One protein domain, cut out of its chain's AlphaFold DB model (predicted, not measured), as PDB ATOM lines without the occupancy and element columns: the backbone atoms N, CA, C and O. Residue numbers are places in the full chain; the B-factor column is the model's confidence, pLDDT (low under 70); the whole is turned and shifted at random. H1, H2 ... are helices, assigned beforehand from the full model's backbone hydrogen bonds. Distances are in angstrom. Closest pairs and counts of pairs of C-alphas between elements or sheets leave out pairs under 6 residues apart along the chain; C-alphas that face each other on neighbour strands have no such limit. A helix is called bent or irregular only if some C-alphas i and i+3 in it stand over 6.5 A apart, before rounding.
ATOM      1  N   HIS A  20      64.392 -14.102 -16.826       67.56
ATOM      2  CA  HIS A  20      63.249 -14.990 -17.079       67.56
ATOM      3  C   HIS A  20      62.146 -14.313 -17.905       67.56
ATOM      4  O   HIS A  20      61.767 -13.169 -17.644       67.56
ATOM      5  N   HIS A  21      61.576 -15.053 -18.861       78.81
ATOM      6  CA  HIS A  21      60.432 -14.600 -19.658       78.81
ATOM      7  C   HIS A  21      59.191 -14.371 -18.775       78.81
ATOM      8  O   HIS A  21      58.984 -15.082 -17.791       78.81
ATOM      9  N   ILE A  22      58.347 -13.393 -19.123       80.88
ATOM     10  CA  ILE A  22      57.174 -13.011 -18.315       80.88
ATOM     11  C   ILE A  22      56.180 -14.166 -18.128       80.88
ATOM     12  O   ILE A  22      55.741 -14.410 -17.009       80.88
ATOM     13  N   LEU A  23      55.913 -14.943 -19.182       82.12
ATOM     14  CA  LEU A  23      55.000 -16.093 -19.112       82.12
ATOM     15  C   LEU A  23      55.496 -17.178 -18.149       82.12
ATOM     16  O   LEU A  23      54.714 -17.743 -17.392       82.12
ATOM     17  N   VAL A  24      56.808 -17.433 -18.126       83.69
ATOM     18  CA  VAL A  24      57.419 -18.396 -17.199       83.69
ATOM     19  C   VAL A  24      57.285 -17.915 -15.753       83.69
ATOM     20  O   VAL A  24      57.034 -18.716 -14.859       83.69
ATOM     21  N   ARG A  25      57.403 -16.606 -15.511       87.00
ATOM     22  CA  ARG A  25      57.216 -16.033 -14.172       87.00
ATOM     23  C   ARG A  25      55.767 -16.115 -13.713       87.00
ATOM     24  O   ARG A  25      55.522 -16.603 -12.618       87.00
ATOM     25  N   ILE A  26      54.822 -15.683 -14.548       87.88
ATOM     26  CA  ILE A  26      53.389 -15.747 -14.226       87.88
ATOM     27  C   ILE A  26      52.997 -17.192 -13.924       87.88
ATOM     28  O   ILE A  26      52.450 -17.470 -12.862       87.88
ATOM     29  N   SER A  27      53.352 -18.120 -14.814       90.06
ATOM     30  CA  SER A  27      53.022 -19.533 -14.626       90.06
ATOM     31  C   SER A  27      53.676 -20.153 -13.390       90.06
ATOM     32  O   SER A  27      53.056 -20.968 -12.711       90.06
ATOM     33  N   HIS A  28      54.891 -19.730 -13.035       90.88
ATOM     34  CA  HIS A  28      55.528 -20.133 -11.784       90.88
ATOM     35  C   HIS A  28      54.752 -19.657 -10.550       90.88
ATOM     36  O   HIS A  28      54.500 -20.460  -9.657       90.88
ATOM     37  N   TRP A  29      54.337 -18.388 -10.507       92.19
ATOM     38  CA  TRP A  29      53.573 -17.859  -9.372       92.19
ATOM     39  C   TRP A  29      52.179 -18.478  -9.270       92.19
ATOM     40  O   TRP A  29      51.723 -18.752  -8.163       92.19
ATOM     41  N   LEU A  30      51.540 -18.780 -10.404       93.50
ATOM     42  CA  LEU A  30      50.271 -19.508 -10.431       93.50
ATOM     43  C   LEU A  30      50.403 -20.935  -9.883       93.50
ATOM     44  O   LEU A  30      49.462 -21.427  -9.270       93.50
ATOM     45  N   ASN A  31      51.559 -21.595 -10.019       93.25
ATOM     46  CA  ASN A  31      51.733 -22.948  -9.480       93.25
ATOM     47  C   ASN A  31      51.558 -23.017  -7.957       93.25
ATOM     48  O   ASN A  31      51.143 -24.059  -7.467       93.25
ATOM     49  N   ILE A  32      51.835 -21.947  -7.206       92.00
ATOM     50  CA  ILE A  32      51.741 -21.965  -5.737       92.00
ATOM     51  C   ILE A  32      50.300 -22.235  -5.266       92.00
ATOM     52  O   ILE A  32      50.078 -23.265  -4.626       92.00
ATOM     53  N   PRO A  33      49.302 -21.384  -5.583       94.44
ATOM     54  CA  PRO A  33      47.923 -21.644  -5.178       94.44
ATOM     55  C   PRO A  33      47.337 -22.891  -5.850       94.44
ATOM     56  O   PRO A  33      46.533 -23.584  -5.233       94.44
ATOM     57  N   LEU A  34      47.750 -23.218  -7.083       95.44
ATOM     58  CA  LEU A  34      47.247 -24.397  -7.798       95.44
ATOM     59  C   LEU A  34      47.706 -25.707  -7.151       95.44
ATOM     60  O   LEU A  34      46.880 -26.581  -6.896       95.44
ATOM     61  N   LEU A  35      49.002 -25.842  -6.851       94.50
ATOM     62  CA  LEU A  35      49.542 -27.033  -6.193       94.50
ATOM     63  C   LEU A  35      49.022 -27.164  -4.759       94.50
ATOM     64  O   LEU A  35      48.758 -28.279  -4.318       94.50
ATOM     65  N   LEU A  36      48.819 -26.045  -4.055       91.69
ATOM     66  CA  LEU A  36      48.189 -26.057  -2.735       91.69
ATOM     67  C   LEU A  36      46.741 -26.566  -2.812       91.69
ATOM     68  O   LEU A  36      46.376 -27.477  -2.072       91.69
ATOM     69  N   GLY A  37      45.934 -26.031  -3.734       91.56
ATOM     70  CA  GLY A  37      44.550 -26.463  -3.941       91.56
ATOM     71  C   GLY A  37      44.440 -27.936  -4.341       91.56
ATOM     72  O   GLY A  37      43.626 -28.669  -3.777       91.56
ATOM     73  N   LEU A  38      45.302 -28.400  -5.254       94.69
ATOM     74  CA  LEU A  38      45.393 -29.809  -5.652       94.69
ATOM     75  C   LEU A  38      45.814 -30.716  -4.493       94.69
ATOM     76  O   LEU A  38      45.220 -31.775  -4.319       94.69
ATOM     77  N   GLY A  39      46.800 -30.306  -3.692       91.50
ATOM     78  CA  GLY A  39      47.267 -31.079  -2.542       91.50
ATOM     79  C   GLY A  39      46.197 -31.218  -1.459       91.50
ATOM     80  O   GLY A  39      45.914 -32.325  -1.011       91.50
ATOM     81  N   LEU A  40      45.545 -30.112  -1.082       87.50
ATOM     82  CA  LEU A  40      44.498 -30.120  -0.053       87.50
ATOM     83  C   LEU A  40      43.275 -30.941  -0.482       87.50
ATOM     84  O   LEU A  40      42.795 -31.784   0.277       87.50
ATOM     85  N   SER A  41      42.794 -30.733  -1.710       89.19
ATOM     86  CA  SER A  41      41.671 -31.505  -2.256       89.19
ATOM     87  C   SER A  41      42.035 -32.972  -2.513       89.19
ATOM     88  O   SER A  41      41.227 -33.858  -2.241       89.19
ATOM     89  N   GLY A  42      43.264 -33.252  -2.958       90.25
ATOM     90  CA  GLY A  42      43.782 -34.606  -3.151       90.25
ATOM     91  C   GLY A  42      43.876 -35.391  -1.844       90.25
ATOM     92  O   GLY A  42      43.506 -36.563  -1.808       90.25
ATOM     93  N   MET A  43      44.273 -34.735  -0.748       85.88
ATOM     94  CA  MET A  43      44.295 -35.352   0.580       85.88
ATOM     95  C   MET A  43      42.884 -35.711   1.079       85.88
ATOM     96  O   MET A  43      42.683 -36.777   1.654       85.88
ATOM     97  N   SER A  44      41.885 -34.871   0.796       82.38
ATOM     98  CA  SER A  44      40.481 -35.184   1.109       82.38
ATOM     99  C   SER A  44      39.971 -36.399   0.314       82.38
ATOM    100  O   SER A  44      39.335 -37.296   0.874       82.38
ATOM    101  N   ILE A  45      40.332 -36.503  -0.973       85.69
ATOM    102  CA  ILE A  45      40.017 -37.676  -1.810       85.69
ATOM    103  C   ILE A  45      40.720 -38.940  -1.287       85.69
ATOM    104  O   ILE A  45      40.127 -40.020  -1.303       85.69
ATOM    105  N   TYR A  46      41.962 -38.816  -0.810       85.12
ATOM    106  CA  TYR A  46      42.711 -39.907  -0.182       85.12
ATOM    107  C   TYR A  46      41.984 -40.460   1.050       85.12
ATOM    108  O   TYR A  46      41.805 -41.668   1.152       85.12
ATOM    109  N   TRP A  47      41.503 -39.608   1.959       76.94
ATOM    110  CA  TRP A  47      40.821 -40.088   3.171       76.94
ATOM    111  C   TRP A  47      39.506 -40.816   2.881       76.94
ATOM    112  O   TRP A  47      39.103 -41.695   3.639       76.94
ATOM    113  N   ALA A  48      38.856 -40.501   1.760       76.06
ATOM    114  CA  ALA A  48      37.669 -41.214   1.296       76.06
ATOM    115  C   ALA A  48      37.992 -42.522   0.538       76.06
ATOM    116  O   ALA A  48      37.087 -43.288   0.205       76.06
ATOM    117  N   ALA A  49      39.263 -42.780   0.222       78.00
ATOM    118  CA  ALA A  49      39.690 -43.890  -0.615       78.00
ATOM    119  C   ALA A  49      40.022 -45.150   0.208       78.00
ATOM    120  O   ALA A  49      40.983 -45.141   0.973       78.00
ATOM    121  N   PRO A  50      39.343 -46.292  -0.017       79.44
ATOM    122  CA  PRO A  50      39.658 -47.526   0.709       79.44
ATOM    123  C   PRO A  50      40.963 -48.196   0.250       79.44
ATOM    124  O   PRO A  50      41.480 -49.050   0.954       79.44
ATOM    125  N   VAL A  51      41.513 -47.816  -0.912       81.88
ATOM    126  CA  VAL A  51      42.672 -48.483  -1.544       81.88
ATOM    127  C   VAL A  51      43.958 -48.417  -0.712       81.88
ATOM    128  O   VAL A  51      44.845 -49.244  -0.888       81.88
ATOM    129  N   TYR A  52      44.069 -47.438   0.186       80.19
ATOM    130  CA  TYR A  52      45.251 -47.245   1.031       80.19
ATOM    131  C   TYR A  52      45.114 -47.893   2.410       80.19
ATOM    132  O   TYR A  52      46.075 -47.902   3.178       80.19
ATOM    133  N   LYS A  53      43.936 -48.448   2.717       84.38
ATOM    134  CA  LYS A  53      43.681 -49.110   3.990       84.38
ATOM    135  C   LYS A  53      44.237 -50.526   3.974       84.38
ATOM    136  O   LYS A  53      44.100 -51.250   2.987       84.38
ATOM    137  N   HIS A  54      44.827 -50.931   5.086       84.06
ATOM    138  CA  HIS A  54      45.229 -52.312   5.336       84.06
ATOM    139  C   HIS A  54      44.340 -52.948   6.406       84.06
ATOM    140  O   HIS A  54      43.527 -52.280   7.044       84.06
ATOM    141  N   ALA A  55      44.481 -54.263   6.598       83.81
ATOM    142  CA  ALA A  55      43.818 -54.949   7.700       83.81
ATOM    143  C   ALA A  55      44.196 -54.274   9.026       83.81
ATOM    144  O   ALA A  55      45.368 -53.944   9.247       83.81
ATOM    145  N   TYR A  56      43.194 -54.057   9.877       82.88
ATOM    146  CA  TYR A  56      43.399 -53.431  11.174       82.88
ATOM    147  C   TYR A  56      44.332 -54.292  12.021       82.88
ATOM    148  O   TYR A  56      44.102 -55.493  12.189       82.88
ATOM    149  N   HIS A  57      45.391 -53.678  12.540       79.75
ATOM    150  CA  HIS A  57      46.371 -54.361  13.367       79.75
ATOM    151  C   HIS A  57      46.267 -53.864  14.811       79.75
ATOM    152  O   HIS A  57      46.636 -52.731  15.118       79.75
ATOM    153  N   GLU A  58      45.773 -54.719  15.708       81.56
ATOM    154  CA  GLU A  58      45.464 -54.356  17.100       81.56
ATOM    155  C   GLU A  58      46.685 -53.822  17.861       81.56
ATOM    156  O   GLU A  58      46.570 -52.851  18.602       81.56
ATOM    157  N   ALA A  59      47.873 -54.394  17.629       80.75
ATOM    158  CA  ALA A  59      49.089 -53.999  18.344       80.75
ATOM    159  C   ALA A  59      49.562 -52.570  18.022       80.75
ATOM    160  O   ALA A  59      50.261 -51.960  18.828       80.75
ATOM    161  N   THR A  60      49.214 -52.042  16.846       75.06
ATOM    162  CA  THR A  60      49.569 -50.677  16.416       75.06
ATOM    163  C   THR A  60      48.358 -49.748  16.354       75.06
ATOM    164  O   THR A  60      48.536 -48.563  16.085       75.06
ATOM    165  N   ALA A  61      47.147 -50.265  16.599       78.06
ATOM    166  CA  ALA A  61      45.872 -49.568  16.432       78.06
ATOM    167  C   ALA A  61      45.747 -48.835  15.078       78.06
ATOM    168  O   ALA A  61      45.243 -47.711  15.001       78.06
ATOM    169  N   SER A  62      46.234 -49.478  14.010       78.94
ATOM    170  CA  SER A  62      46.441 -48.867  12.695       78.94
ATOM    171  C   SER A  62      45.723 -49.638  11.587       78.94
ATOM    172  O   SER A  62      45.818 -50.866  11.506       78.94
ATOM    173  N   ASP A  63      45.031 -48.901  10.721       80.00
ATOM    174  CA  ASP A  63      44.441 -49.344   9.451       80.00
ATOM    175  C   ASP A  63      44.904 -48.496   8.245       80.00
ATOM    176  O   ASP A  63      44.595 -48.839   7.103       80.00
ATOM    177  N   ASP A  64      45.640 -47.404   8.486       84.44
ATOM    178  CA  ASP A  64      46.182 -46.493   7.473       84.44
ATOM    179  C   ASP A  64      47.426 -45.756   8.012       84.44
ATOM    180  O   ASP A  64      47.325 -44.768   8.749       84.44
ATOM    181  N   TYR A  65      48.609 -46.197   7.575       83.12
ATOM    182  CA  TYR A  65      49.892 -45.618   7.985       83.12
ATOM    183  C   TYR A  65      50.061 -44.126   7.658       83.12
ATOM    184  O   TYR A  65      50.739 -43.410   8.399       83.12
ATOM    185  N   VAL A  66      49.499 -43.628   6.551       81.25
ATOM    186  CA  VAL A  66      49.657 -42.210   6.180       81.25
ATOM    187  C   VAL A  66      48.757 -41.348   7.054       81.25
ATOM    188  O   VAL A  66      49.177 -40.279   7.508       81.25
ATOM    189  N   ALA A  67      47.538 -41.814   7.326       76.62
ATOM    190  CA  ALA A  67      46.645 -41.145   8.259       76.62
ATOM    191  C   ALA A  67      47.235 -41.143   9.680       76.62
ATOM    192  O   ALA A  67      47.168 -40.115  10.357       76.62
ATOM    193  N   ASP A  68      47.881 -42.234  10.107       76.38
ATOM    194  CA  ASP A  68      48.609 -42.300  11.381       76.38
ATOM    195  C   ASP A  68      49.771 -41.314  11.456       76.38
ATOM    196  O   ASP A  68      49.901 -40.588  12.445       76.38
ATOM    197  N   LEU A  69      50.587 -41.227  10.404       79.75
ATOM    198  CA  LEU A  69      51.664 -40.241  10.337       79.75
ATOM    199  C   LEU A  69      51.111 -38.812  10.433       79.75
ATOM    200  O   LEU A  69      51.655 -37.990  11.171       79.75
ATOM    201  N   GLY A  70      50.009 -38.520   9.736       72.56
ATOM    202  CA  GLY A  70      49.319 -37.232   9.823       72.56
ATOM    203  C   GLY A  70      48.857 -36.912  11.250       72.56
ATOM    204  O   GLY A  70      49.159 -35.833  11.766       72.56
ATOM    205  N   ARG A  71      48.202 -37.873  11.918       70.94
ATOM    206  CA  ARG A  71      47.789 -37.765  13.331       70.94
ATOM    207  C   ARG A  71      48.980 -37.503  14.253       70.94
ATOM    208  O   ARG A  71      48.913 -36.624  15.118       70.94
ATOM    209  N   TRP A  72      50.080 -38.228  14.056       73.56
ATOM    210  CA  TRP A  72      51.301 -38.067  14.842       73.56
ATOM    211  C   TRP A  72      51.896 -36.662  14.681       73.56
ATOM    212  O   TRP A  72      52.165 -36.010  15.692       73.56
ATOM    213  N   ILE A  73      52.035 -36.164  13.445       70.00
ATOM    214  CA  ILE A  73      52.583 -34.823  13.167       70.00
ATOM    215  C   ILE A  73      51.750 -33.746  13.861       70.00
ATOM    216  O   ILE A  73      52.314 -32.905  14.558       70.00
ATOM    217  N   VAL A  74      50.423 -33.777  13.705       64.94
ATOM    218  CA  VAL A  74      49.520 -32.787  14.316       64.94
ATOM    219  C   VAL A  74      49.666 -32.771  15.835       64.94
ATOM    220  O   VAL A  74      49.810 -31.704  16.432       64.94
ATOM    221  N   THR A  75      49.685 -33.957  16.446       64.06
ATOM    222  CA  THR A  75      49.795 -34.110  17.902       64.06
ATOM    223  C   THR A  75      51.122 -33.552  18.428       64.06
ATOM    224  O   THR A  75      51.147 -32.874  19.451       64.06
ATOM    225  N   HIS A  76      52.233 -33.790  17.723       65.81
ATOM    226  CA  HIS A  76      53.572 -33.407  18.192       65.81
ATOM    227  C   HIS A  76      53.964 -31.975  17.826       65.81
ATOM    228  O   HIS A  76      54.715 -31.329  18.561       65.81
ATOM    229  N   ALA A  77      53.438 -31.441  16.726       63.59
ATOM    230  CA  ALA A  77      53.700 -30.071  16.306       63.59
ATOM    231  C   ALA A  77      52.987 -29.024  17.188       63.59
ATOM    232  O   ALA A  77      53.091 -27.834  16.899       63.59
ATOM    233  N   HIS A  78      52.273 -29.447  18.247       55.44
ATOM    234  CA  HIS A  78      51.435 -28.591  19.100       55.44
ATOM    235  C   HIS A  78      50.498 -27.698  18.280       55.44
ATOM    236  O   HIS A  78      50.112 -26.606  18.705       55.44
ATOM    237  N   ILE A  79      50.121 -28.160  17.084       54.44
ATOM    238  CA  ILE A  79      49.127 -27.471  16.286       54.44
ATOM    239  C   ILE A  79      47.783 -27.908  16.850       54.44
ATOM    240  O   ILE A  79      47.173 -28.873  16.398       54.44
ATOM    241  N   HIS A  80      47.388 -27.243  17.934       43.56
ATOM    242  CA  HIS A  80      46.116 -27.454  18.604       43.56
ATOM    243  C   HIS A  80      44.977 -27.223  17.596       43.56
ATOM    244  O   HIS A  80      44.638 -26.079  17.299       43.56
ATOM    245  N   GLY A  81      44.399 -28.307  17.067       42.47
ATOM    246  CA  GLY A  81      43.126 -28.269  16.340       42.47
ATOM    247  C   GLY A  81      43.093 -28.853  14.924       42.47
ATOM    248  O   GLY A  81      42.501 -28.231  14.047       42.47
ATOM    249  N   TYR A  82      43.683 -30.030  14.679       41.22
ATOM    250  CA  TYR A  82      43.385 -30.793  13.458       41.22
ATOM    251  C   TYR A  82      42.977 -32.236  13.784       41.22
ATOM    252  O   TYR A  82      43.660 -32.921  14.544       41.22
ATOM    253  N   ALA A  83      41.873 -32.699  13.196       44.28
ATOM    254  CA  ALA A  83      41.389 -34.080  13.245       44.28
ATOM    255  C   ALA A  83      41.194 -34.640  11.843       44.28
ATOM    256  O   ALA A  83      41.206 -33.911  10.858       44.28
ATOM    257  N   LEU A  84      40.998 -35.957  11.794       42.56
ATOM    258  CA  LEU A  84      40.468 -36.685  10.649       42.56
ATOM    259  C   LEU A  84      39.193 -37.420  11.095       42.56
ATOM    260  O   LEU A  84      39.270 -38.212  12.035       42.56
ATOM    261  N   PRO A  85      38.035 -37.175  10.460       46.53
ATOM    262  CA  PRO A  85      36.780 -37.863  10.758       46.53
ATOM    263  C   PRO A  85      36.709 -39.280  10.183       46.53
ATOM    264  O   PRO A  85      37.252 -39.557   9.112       46.53
ATOM    265  N   GLY A  86      35.979 -40.152  10.887       41.00
ATOM    266  CA  GLY A  86      35.710 -41.546  10.508       41.00
ATOM    267  C   GLY A  86      35.702 -42.544  11.673       41.00
ATOM    268  O   GLY A  86      35.410 -43.716  11.456       41.00
ATOM    269  N   ALA A  87      36.018 -42.096  12.889       43.78
ATOM    270  CA  ALA A  87      35.933 -42.893  14.107       43.78
ATOM    271  C   ALA A  87      34.479 -43.357  14.360       43.78
ATOM    272  O   ALA A  87      33.594 -42.504  14.476       43.78
ATOM    273  N   PRO A  88      34.208 -44.675  14.426       41.81
ATOM    274  CA  PRO A  88      32.917 -45.203  14.855       41.81
ATOM    275  C   PRO A  88      32.518 -44.646  16.226       41.81
ATOM    276  O   PRO A  88      33.377 -44.358  17.060       41.81
ATOM    277  N   GLU A  89      31.218 -44.527  16.485       37.50
ATOM    278  CA  GLU A  89      30.702 -44.200  17.815       37.50
ATOM    279  C   GLU A  89      31.217 -45.254  18.821       37.50
ATOM    280  O   GLU A  89      30.859 -46.427  18.732       37.50
ATOM    281  N   GLY A  90      32.145 -44.859  19.705       43.31
ATOM    282  CA  GLY A  90      32.875 -45.762  20.613       43.31
ATOM    283  C   GLY A  90      34.385 -45.915  20.356       43.31
ATOM    284  O   GLY A  90      35.047 -46.650  21.087       43.31
ATOM    285  N   ASP A  91      34.955 -45.231  19.361       47.81
ATOM    286  CA  ASP A  91      36.405 -45.197  19.136       47.81
ATOM    287  C   ASP A  91      37.127 -44.436  20.276       47.81
ATOM    288  O   ASP A  91      36.792 -43.280  20.545       47.81
ATOM    289  N   PRO A  92      38.128 -45.031  20.953       45.53
ATOM    290  CA  PRO A  92      38.895 -44.366  22.013       45.53
ATOM    291  C   PRO A  92      39.805 -43.232  21.503       45.53
ATOM    292  O   PRO A  92      40.454 -42.554  22.306       45.53
ATOM    293  N   ARG A  93      39.895 -43.023  20.183       50.59
ATOM    294  CA  ARG A  93      40.706 -41.964  19.567       50.59
ATOM    295  C   ARG A  93      39.990 -40.600  19.666       50.59
ATOM    296  O   ARG A  93      38.805 -40.509  19.355       50.59
ATOM    297  N   PRO A  94      40.678 -39.521  20.093       43.28
ATOM    298  CA  PRO A  94      40.044 -38.234  20.380       43.28
ATOM    299  C   PRO A  94      39.371 -37.626  19.141       43.28
ATOM    300  O   PRO A  94      40.015 -37.411  18.113       43.28
ATOM    301  N   ALA A  95      38.080 -37.302  19.258       45.75
ATOM    302  CA  ALA A  95      37.355 -36.511  18.268       45.75
ATOM    303  C   ALA A  95      37.909 -35.078  18.277       45.75
ATOM    304  O   ALA A  95      37.793 -34.383  19.287       45.75
ATOM    305  N   ALA A  96      38.528 -34.632  17.184       52.84
ATOM    306  CA  ALA A  96      39.025 -33.259  17.080       52.84
ATOM    307  C   ALA A  96      38.259 -32.448  16.015       52.84
ATOM    308  O   ALA A  96      37.400 -32.963  15.300       52.84
ATOM    309  N   ASN A  97      38.525 -31.146  15.960       49.34
ATOM    310  CA  ASN A  97      37.774 -30.152  15.195       49.34
ATOM    311  C   ASN A  97      38.390 -29.865  13.807       49.34
ATOM    312  O   ASN A  97      39.471 -29.303  13.681       49.34
ATOM    313  N   ASP A  98      37.645 -30.148  12.742       57.09
ATOM    314  CA  ASP A  98      38.076 -30.031  11.337       57.09
ATOM    315  C   ASP A  98      37.947 -28.614  10.745       57.09
ATOM    316  O   ASP A  98      37.470 -28.448   9.625       57.09
ATOM    317  N   TRP A  99      38.318 -27.550  11.467       56.41
ATOM    318  CA  TRP A  99      37.941 -26.188  11.045       56.41
ATOM    319  C   TRP A  99      38.374 -25.841   9.609       56.41
ATOM    320  O   TRP A  99      37.523 -25.443   8.828       56.41
ATOM    321  N   ILE A 100      39.636 -26.056   9.210       60.78
ATOM    322  CA  ILE A 100      40.093 -25.722   7.843       60.78
ATOM    323  C   ILE A 100      39.370 -26.562   6.785       60.78
ATOM    324  O   ILE A 100      38.828 -26.020   5.822       60.78
ATOM    325  N   TYR A 101      39.344 -27.883   6.951       63.03
ATOM    326  CA  TYR A 101      38.756 -28.775   5.955       63.03
ATOM    327  C   TYR A 101      37.238 -28.590   5.866       63.03
ATOM    328  O   TYR A 101      36.708 -28.490   4.763       63.03
ATOM    329  N   ASN A 102      36.534 -28.417   6.983       65.38
ATOM    330  CA  ASN A 102      35.107 -28.098   6.968       65.38
ATOM    331  C   ASN A 102      34.831 -26.696   6.407       65.38
ATOM    332  O   ASN A 102      33.877 -26.533   5.649       65.38
ATOM    333  N   HIS A 103      35.678 -25.701   6.696       66.56
ATOM    334  CA  HIS A 103      35.515 -24.337   6.180       66.56
ATOM    335  C   HIS A 103      35.656 -24.273   4.653       66.56
ATOM    336  O   HIS A 103      34.912 -23.552   3.994       66.56
ATOM    337  N   PHE A 104      36.550 -25.082   4.076       62.38
ATOM    338  CA  PHE A 104      36.710 -25.204   2.622       62.38
ATOM    339  C   PHE A 104      35.863 -26.319   1.990       62.38
ATOM    340  O   PHE A 104      36.041 -26.620   0.810       62.38
ATOM    341  N   SER A 105      34.933 -26.934   2.731       59.06
ATOM    342  CA  SER A 105      34.119 -28.068   2.250       59.06
ATOM    343  C   SER A 105      34.937 -29.267   1.737       59.06
ATOM    344  O   SER A 105      34.496 -30.015   0.866       59.06
ATOM    345  N   LEU A 106      36.131 -29.450   2.295       60.16
ATOM    346  CA  LEU A 106      37.051 -30.568   2.083       60.16
ATOM    347  C   LEU A 106      37.001 -31.598   3.227       60.16
ATOM    348  O   LEU A 106      37.825 -32.513   3.258       60.16
ATOM    349  N   GLY A 107      36.069 -31.447   4.171       58.69
ATOM    350  CA  GLY A 107      35.888 -32.348   5.310       58.69
ATOM    351  C   GLY A 107      35.772 -33.818   4.906       58.69
ATOM    352  O   GLY A 107      35.302 -34.156   3.814       58.69
ATOM    353  N   THR A 108      36.198 -34.705   5.801       57.34
ATOM    354  CA  THR A 108      36.045 -36.154   5.633       57.34
ATOM    355  C   THR A 108      34.553 -36.497   5.514       57.34
ATOM    356  O   THR A 108      33.757 -36.214   6.407       57.34
ATOM    357  N   GLY A 109      34.151 -37.008   4.345       58.81
ATOM    358  CA  GLY A 109      32.749 -37.262   3.979       58.81
ATOM    359  C   GLY A 109      32.194 -36.357   2.868       58.81
ATOM    360  O   GLY A 109      31.210 -36.722   2.228       58.81
ATOM    361  N   LEU A 110      32.852 -35.239   2.538       72.56
ATOM    362  CA  LEU A 110      32.455 -34.335   1.445       72.56
ATOM    363  C   LEU A 110      33.163 -34.663   0.119       72.56
ATOM    364  O   LEU A 110      33.656 -33.778  -0.583       72.56
ATOM    365  N   LEU A 111      33.192 -35.948  -0.249       80.25
ATOM    366  CA  LEU A 111      33.941 -36.440  -1.413       80.25
ATOM    367  C   LEU A 111      33.555 -35.730  -2.720       80.25
ATOM    368  O   LEU A 111      34.423 -35.398  -3.524       80.25
ATOM    369  N   ALA A 112      32.264 -35.461  -2.930       84.19
ATOM    370  CA  ALA A 112      31.792 -34.776  -4.132       84.19
ATOM    371  C   ALA A 112      32.387 -33.361  -4.265       84.19
ATOM    372  O   ALA A 112      32.856 -32.983  -5.338       84.19
ATOM    373  N   ASN A 113      32.433 -32.599  -3.169       84.62
ATOM    374  CA  ASN A 113      32.992 -31.246  -3.165       84.62
ATOM    375  C   ASN A 113      34.512 -31.264  -3.335       84.62
ATOM    376  O   ASN A 113      35.048 -30.483  -4.125       84.62
ATOM    377  N   ALA A 114      35.197 -32.196  -2.666       86.56
ATOM    378  CA  ALA A 114      36.633 -32.391  -2.828       86.56
ATOM    379  C   ALA A 114      37.002 -32.719  -4.282       86.56
ATOM    380  O   ALA A 114      37.915 -32.105  -4.831       86.56
ATOM    381  N   LEU A 115      36.251 -33.612  -4.936       89.88
ATOM    382  CA  LEU A 115      36.428 -33.928  -6.356       89.88
ATOM    383  C   LEU A 115      36.190 -32.706  -7.249       89.88
ATOM    384  O   LEU A 115      37.009 -32.441  -8.128       89.88
ATOM    385  N   ASN A 116      35.119 -31.943  -7.020       91.88
ATOM    386  CA  ASN A 116      34.818 -30.743  -7.811       91.88
ATOM    387  C   ASN A 116      35.947 -29.705  -7.725       91.88
ATOM    388  O   ASN A 116      36.397 -29.194  -8.753       91.88
ATOM    389  N   LEU A 117      36.443 -29.430  -6.514       91.31
ATOM    390  CA  LEU A 117      37.572 -28.522  -6.308       91.31
ATOM    391  C   LEU A 117      38.856 -29.069  -6.938       91.31
ATOM    392  O   LEU A 117      39.576 -28.322  -7.600       91.31
ATOM    393  N   HIS A 118      39.125 -30.367  -6.791       94.25
ATOM    394  CA  HIS A 118      40.303 -30.991  -7.386       94.25
ATOM    395  C   HIS A 118      40.300 -30.851  -8.911       94.25
ATOM    396  O   HIS A 118      41.306 -30.447  -9.490       94.25
ATOM    397  N   TRP A 119      39.159 -31.092  -9.565       94.56
ATOM    398  CA  TRP A 119      39.011 -30.913 -11.012       94.56
ATOM    399  C   TRP A 119      39.160 -29.459 -11.446       94.56
ATOM    400  O   TRP A 119      39.859 -29.197 -12.425       94.56
ATOM    401  N   LEU A 120      38.573 -28.512 -10.710       95.19
ATOM    402  CA  LEU A 120      38.760 -27.084 -10.971       95.19
ATOM    403  C   LEU A 120      40.252 -26.722 -10.989       95.19
ATOM    404  O   LEU A 120      40.746 -26.161 -11.971       95.19
ATOM    405  N   PHE A 121      40.985 -27.086  -9.935       96.44
ATOM    406  CA  PHE A 121      42.418 -26.811  -9.865       96.44
ATOM    407  C   PHE A 121      43.222 -27.612 -10.894       96.44
ATOM    408  O   PHE A 121      44.198 -27.085 -11.424       96.44
ATOM    409  N   ALA A 122      42.806 -28.832 -11.243       96.38
ATOM    410  CA  ALA A 122      43.462 -29.641 -12.267       96.38
ATOM    411  C   ALA A 122      43.350 -28.998 -13.656       96.38
ATOM    412  O   ALA A 122      44.346 -28.923 -14.378       96.38
ATOM    413  N   TYR A 123      42.177 -28.472 -14.026       96.56
ATOM    414  CA  TYR A 123      42.006 -27.742 -15.287       96.56
ATOM    415  C   TYR A 123      42.857 -26.476 -15.335       96.56
ATOM    416  O   TYR A 123      43.545 -26.234 -16.331       96.56
ATOM    417  N   LEU A 124      42.876 -25.703 -14.247       97.06
ATOM    418  CA  LEU A 124      43.732 -24.522 -14.144       97.06
ATOM    419  C   LEU A 124      45.223 -24.892 -14.198       97.06
ATOM    420  O   LEU A 124      46.000 -24.201 -14.855       97.06
ATOM    421  N   PHE A 125      45.622 -26.001 -13.577       96.81
ATOM    422  CA  PHE A 125      46.988 -26.521 -13.625       96.81
ATOM    423  C   PHE A 125      47.396 -26.953 -15.036       96.81
ATOM    424  O   PHE A 125      48.484 -26.595 -15.487       96.81
ATOM    425  N   MET A 126      46.522 -27.639 -15.775       96.50
ATOM    426  CA  MET A 126      46.767 -27.989 -17.179       96.50
ATOM    427  C   MET A 126      46.905 -26.741 -18.061       96.50
ATOM    428  O   MET A 126      47.864 -26.637 -18.829       96.50
ATOM    429  N   ALA A 127      46.002 -25.767 -17.916       95.75
ATOM    430  CA  ALA A 127      46.077 -24.499 -18.642       95.75
ATOM    431  C   ALA A 127      47.373 -23.735 -18.318       95.75
ATOM    432  O   ALA A 127      48.063 -23.247 -19.220       95.75
ATOM    433  N   ASN A 128      47.756 -23.693 -17.040       95.81
ATOM    434  CA  ASN A 128      49.003 -23.082 -16.595       95.81
ATOM    435  C   ASN A 128      50.244 -23.816 -17.132       95.81
ATOM    436  O   ASN A 128      51.220 -23.181 -17.533       95.81
ATOM    437  N   GLY A 129      50.201 -25.149 -17.190       91.62
ATOM    438  CA  GLY A 129      51.254 -25.974 -17.780       91.62
ATOM    439  C   GLY A 129      51.465 -25.662 -19.262       91.62
ATOM    440  O   GLY A 129      52.603 -25.486 -19.698       91.62
ATOM    441  N   ILE A 130      50.383 -25.496 -20.028       91.88
ATOM    442  CA  ILE A 130      50.456 -25.071 -21.435       91.88
ATOM    443  C   ILE A 130      51.086 -23.675 -21.543       91.88
ATOM    444  O   ILE A 130      52.007 -23.477 -22.339       91.88
ATOM    445  N   LEU A 131      50.664 -22.723 -20.701       90.62
ATOM    446  CA  LEU A 131      51.242 -21.375 -20.662       90.62
ATOM    447  C   LEU A 131      52.748 -21.400 -20.363       90.62
ATOM    448  O   LEU A 131      53.528 -20.682 -20.998       90.62
ATOM    449  N   TYR A 132      53.165 -22.252 -19.425       87.50
ATOM    450  CA  TYR A 132      54.570 -22.468 -19.097       87.50
ATOM    451  C   TYR A 132      55.352 -23.011 -20.300       87.50
ATOM    452  O   TYR A 132      56.416 -22.478 -20.620       87.50
ATOM    453  N   LEU A 133      54.827 -24.019 -21.007       86.31
ATOM    454  CA  LEU A 133      55.480 -24.605 -22.184       86.31
ATOM    455  C   LEU A 133      55.611 -23.602 -23.339       86.31
ATOM    456  O   LEU A 133      56.673 -23.527 -23.966       86.31
ATOM    457  N   ILE A 134      54.585 -22.779 -23.574       86.38
ATOM    458  CA  ILE A 134      54.627 -21.684 -24.556       86.38
ATOM    459  C   ILE A 134      55.712 -20.677 -24.159       86.38
ATOM    460  O   ILE A 134      56.600 -20.368 -24.957       86.38
ATOM    461  N   GLY A 135      55.707 -20.222 -22.903       81.88
ATOM    462  CA  GLY A 135      56.712 -19.294 -22.382       81.88
ATOM    463  C   GLY A 135      58.139 -19.838 -22.451       81.88
ATOM    464  O   GLY A 135      59.074 -19.093 -22.754       81.88
ATOM    465  N   LEU A 136      58.312 -21.137 -22.207       80.69
ATOM    466  CA  LEU A 136      59.599 -21.816 -22.281       80.69
ATOM    467  C   LEU A 136      60.119 -21.908 -23.723       80.69
ATOM    468  O   LEU A 136      61.317 -21.722 -23.956       80.69
ATOM    469  N   SER A 137      59.215 -22.163 -24.670       81.31
ATOM    470  CA  SER A 137      59.510 -22.250 -26.103       81.31
ATOM    471  C   SER A 137      59.880 -20.880 -26.671       81.31
ATOM    472  O   SER A 137      60.939 -20.737 -27.281       81.31
ATOM    473  N   MET A 138      59.078 -19.850 -26.380       78.44
ATOM    474  CA  MET A 138      59.315 -18.472 -26.835       78.44
ATOM    475  C   MET A 138      60.575 -17.852 -26.218       78.44
ATOM    476  O   MET A 138      61.304 -17.128 -26.888       78.44
ATOM    477  N   GLY A 139      60.862 -18.147 -24.947       66.12
ATOM    478  CA  GLY A 139      62.031 -17.611 -24.245       66.12
ATOM    479  C   GLY A 139      63.340 -18.369 -24.496       66.12
ATOM    480  O   GLY A 139      64.356 -18.018 -23.898       66.12
ATOM    481  N   GLY A 140      63.330 -19.449 -25.290       68.00
ATOM    482  CA  GLY A 140      64.501 -20.311 -25.516       68.00
ATOM    483  C   GLY A 140      65.027 -21.025 -24.260       68.00
ATOM    484  O   GLY A 140      66.102 -21.631 -24.288       68.00
ATOM    485  N   GLY A 141      64.281 -20.969 -23.150       62.88
ATOM    486  CA  GLY A 141      64.704 -21.451 -21.834       62.88
ATOM    487  C   GLY A 141      64.833 -22.971 -21.750       62.88
ATOM    488  O   GLY A 141      65.579 -23.474 -20.911       62.88
ATOM    489  N   TYR A 142      64.181 -23.707 -22.658       64.50
ATOM    490  CA  TYR A 142      64.263 -25.170 -22.724       64.50
ATOM    491  C   TYR A 142      65.708 -25.662 -22.902       64.50
ATOM    492  O   TYR A 142      66.097 -26.659 -22.300       64.50
ATOM    493  N   LYS A 143      66.552 -24.915 -23.632       62.56
ATOM    494  CA  LYS A 143      67.973 -25.254 -23.838       62.56
ATOM    495  C   LYS A 143      68.781 -25.267 -22.537       62.56
ATOM    496  O   LYS A 143      69.790 -25.961 -22.450       62.56
ATOM    497  N   ALA A 144      68.350 -24.507 -21.529       58.47
ATOM    498  CA  ALA A 144      68.991 -24.466 -20.216       58.47
ATOM    499  C   ALA A 144      68.526 -25.600 -19.282       58.47
ATOM    500  O   ALA A 144      69.220 -25.893 -18.310       58.47
ATOM    501  N   LEU A 145      67.380 -26.226 -19.577       59.78
ATOM    502  CA  LEU A 145      66.800 -27.325 -18.799       59.78
ATOM    503  C   LEU A 145      67.226 -28.709 -19.307       59.78
ATOM    504  O   LEU A 145      67.126 -29.676 -18.560       59.78
ATOM    505  N   LEU A 146      67.704 -28.818 -20.551       60.03
ATOM    506  CA  LEU A 146      68.093 -30.109 -21.118       60.03
ATOM    507  C   LEU A 146      69.236 -30.762 -20.311       60.03
ATOM    508  O   LEU A 146      70.254 -30.101 -20.051       60.03
TER     509      LEU A 146
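This is residues 20 to 146 of the 286 residues of the protein "Cytochrome b/b6 domain protein" of Capsulimonas corticalis (UniProt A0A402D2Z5). Two long helices, H1 and H4, lie side by side and run opposite ways as a long two-helix stem, with a loose head of loops and the shorter helices H2 and H3 at one end. At the other end of the stem the tiny H5 follows H4. The printed part has 127 residues with five named helices, in the order H1, H2, H3, H4, H5, and no named strand; its class is all helix. The whole is loose, with a radius of gyration of the C-alphas of 19.3 A, and it spans 61 by 30 by 28 A.

Begin with H1, residues 22 to 47, which has a kink of 29 degrees near residue 30. It is neither bent nor irregular, but only just: C-alphas 30 and 33 are 6.1 A apart. Next find H4, residues 111 to 138; H1 and H4 touch, with 41 pairs of C-alphas within 8 A, and their closest C-alphas, those of Leu 23 and Gly 135, are 4.9 A apart. Their lines stand at a shallow tilt of 24 degrees, and they run opposite ways. Near the last residue of H1 look for H2, residues 65 to 76. It is close to H1 but not clearly touching, with the closest C-alphas, those of Trp 47 and Ala 67, 7.8 A apart, and its line is about perpendicular to that of H1, at 77 degrees. H3, residues 99 to 103, touches no helix; it is only just apart from H1, the closest C-alphas being 8.2 A apart. H5, residues 142 to 145, is close to H4 but not clearly touching: the closest C-alphas, those of Leu 136 and Tyr 142, are 5.8 A apart. In H2, H3 and H4 every O i to N i+4 pair is within hydrogen-bond range, in H1 20 of 22 are, and H5 is too short for such a pair but has its one O i to N i+3 pair within range.

Find C-alpha 22 at (57.174, -13.011, -18.315); from there H1 runs 38.2 A to C-alpha 47 at (40.821, -40.088, 3.171). H2 measures 16.3 A and H3 5.7 A. H4 runs 40.2 A from C-alpha 111 to C-alpha 138 at (59.315, -18.472, -26.835), and H5 measures 5.1 A.

The two C-alphas farthest apart, those of Gly 90 and Gly 140, are 61.4 A apart. The printed part has no cut. The links from H1 to H2 and from H2 to H3 are long, with 17 and 22 residues; H3 to H4 is short and H4 to H5 tight. Mean pLDDT of the printed part is 74.8; look for values under 70 at residue 20, residues 74 to 109 and residues 139 to 146.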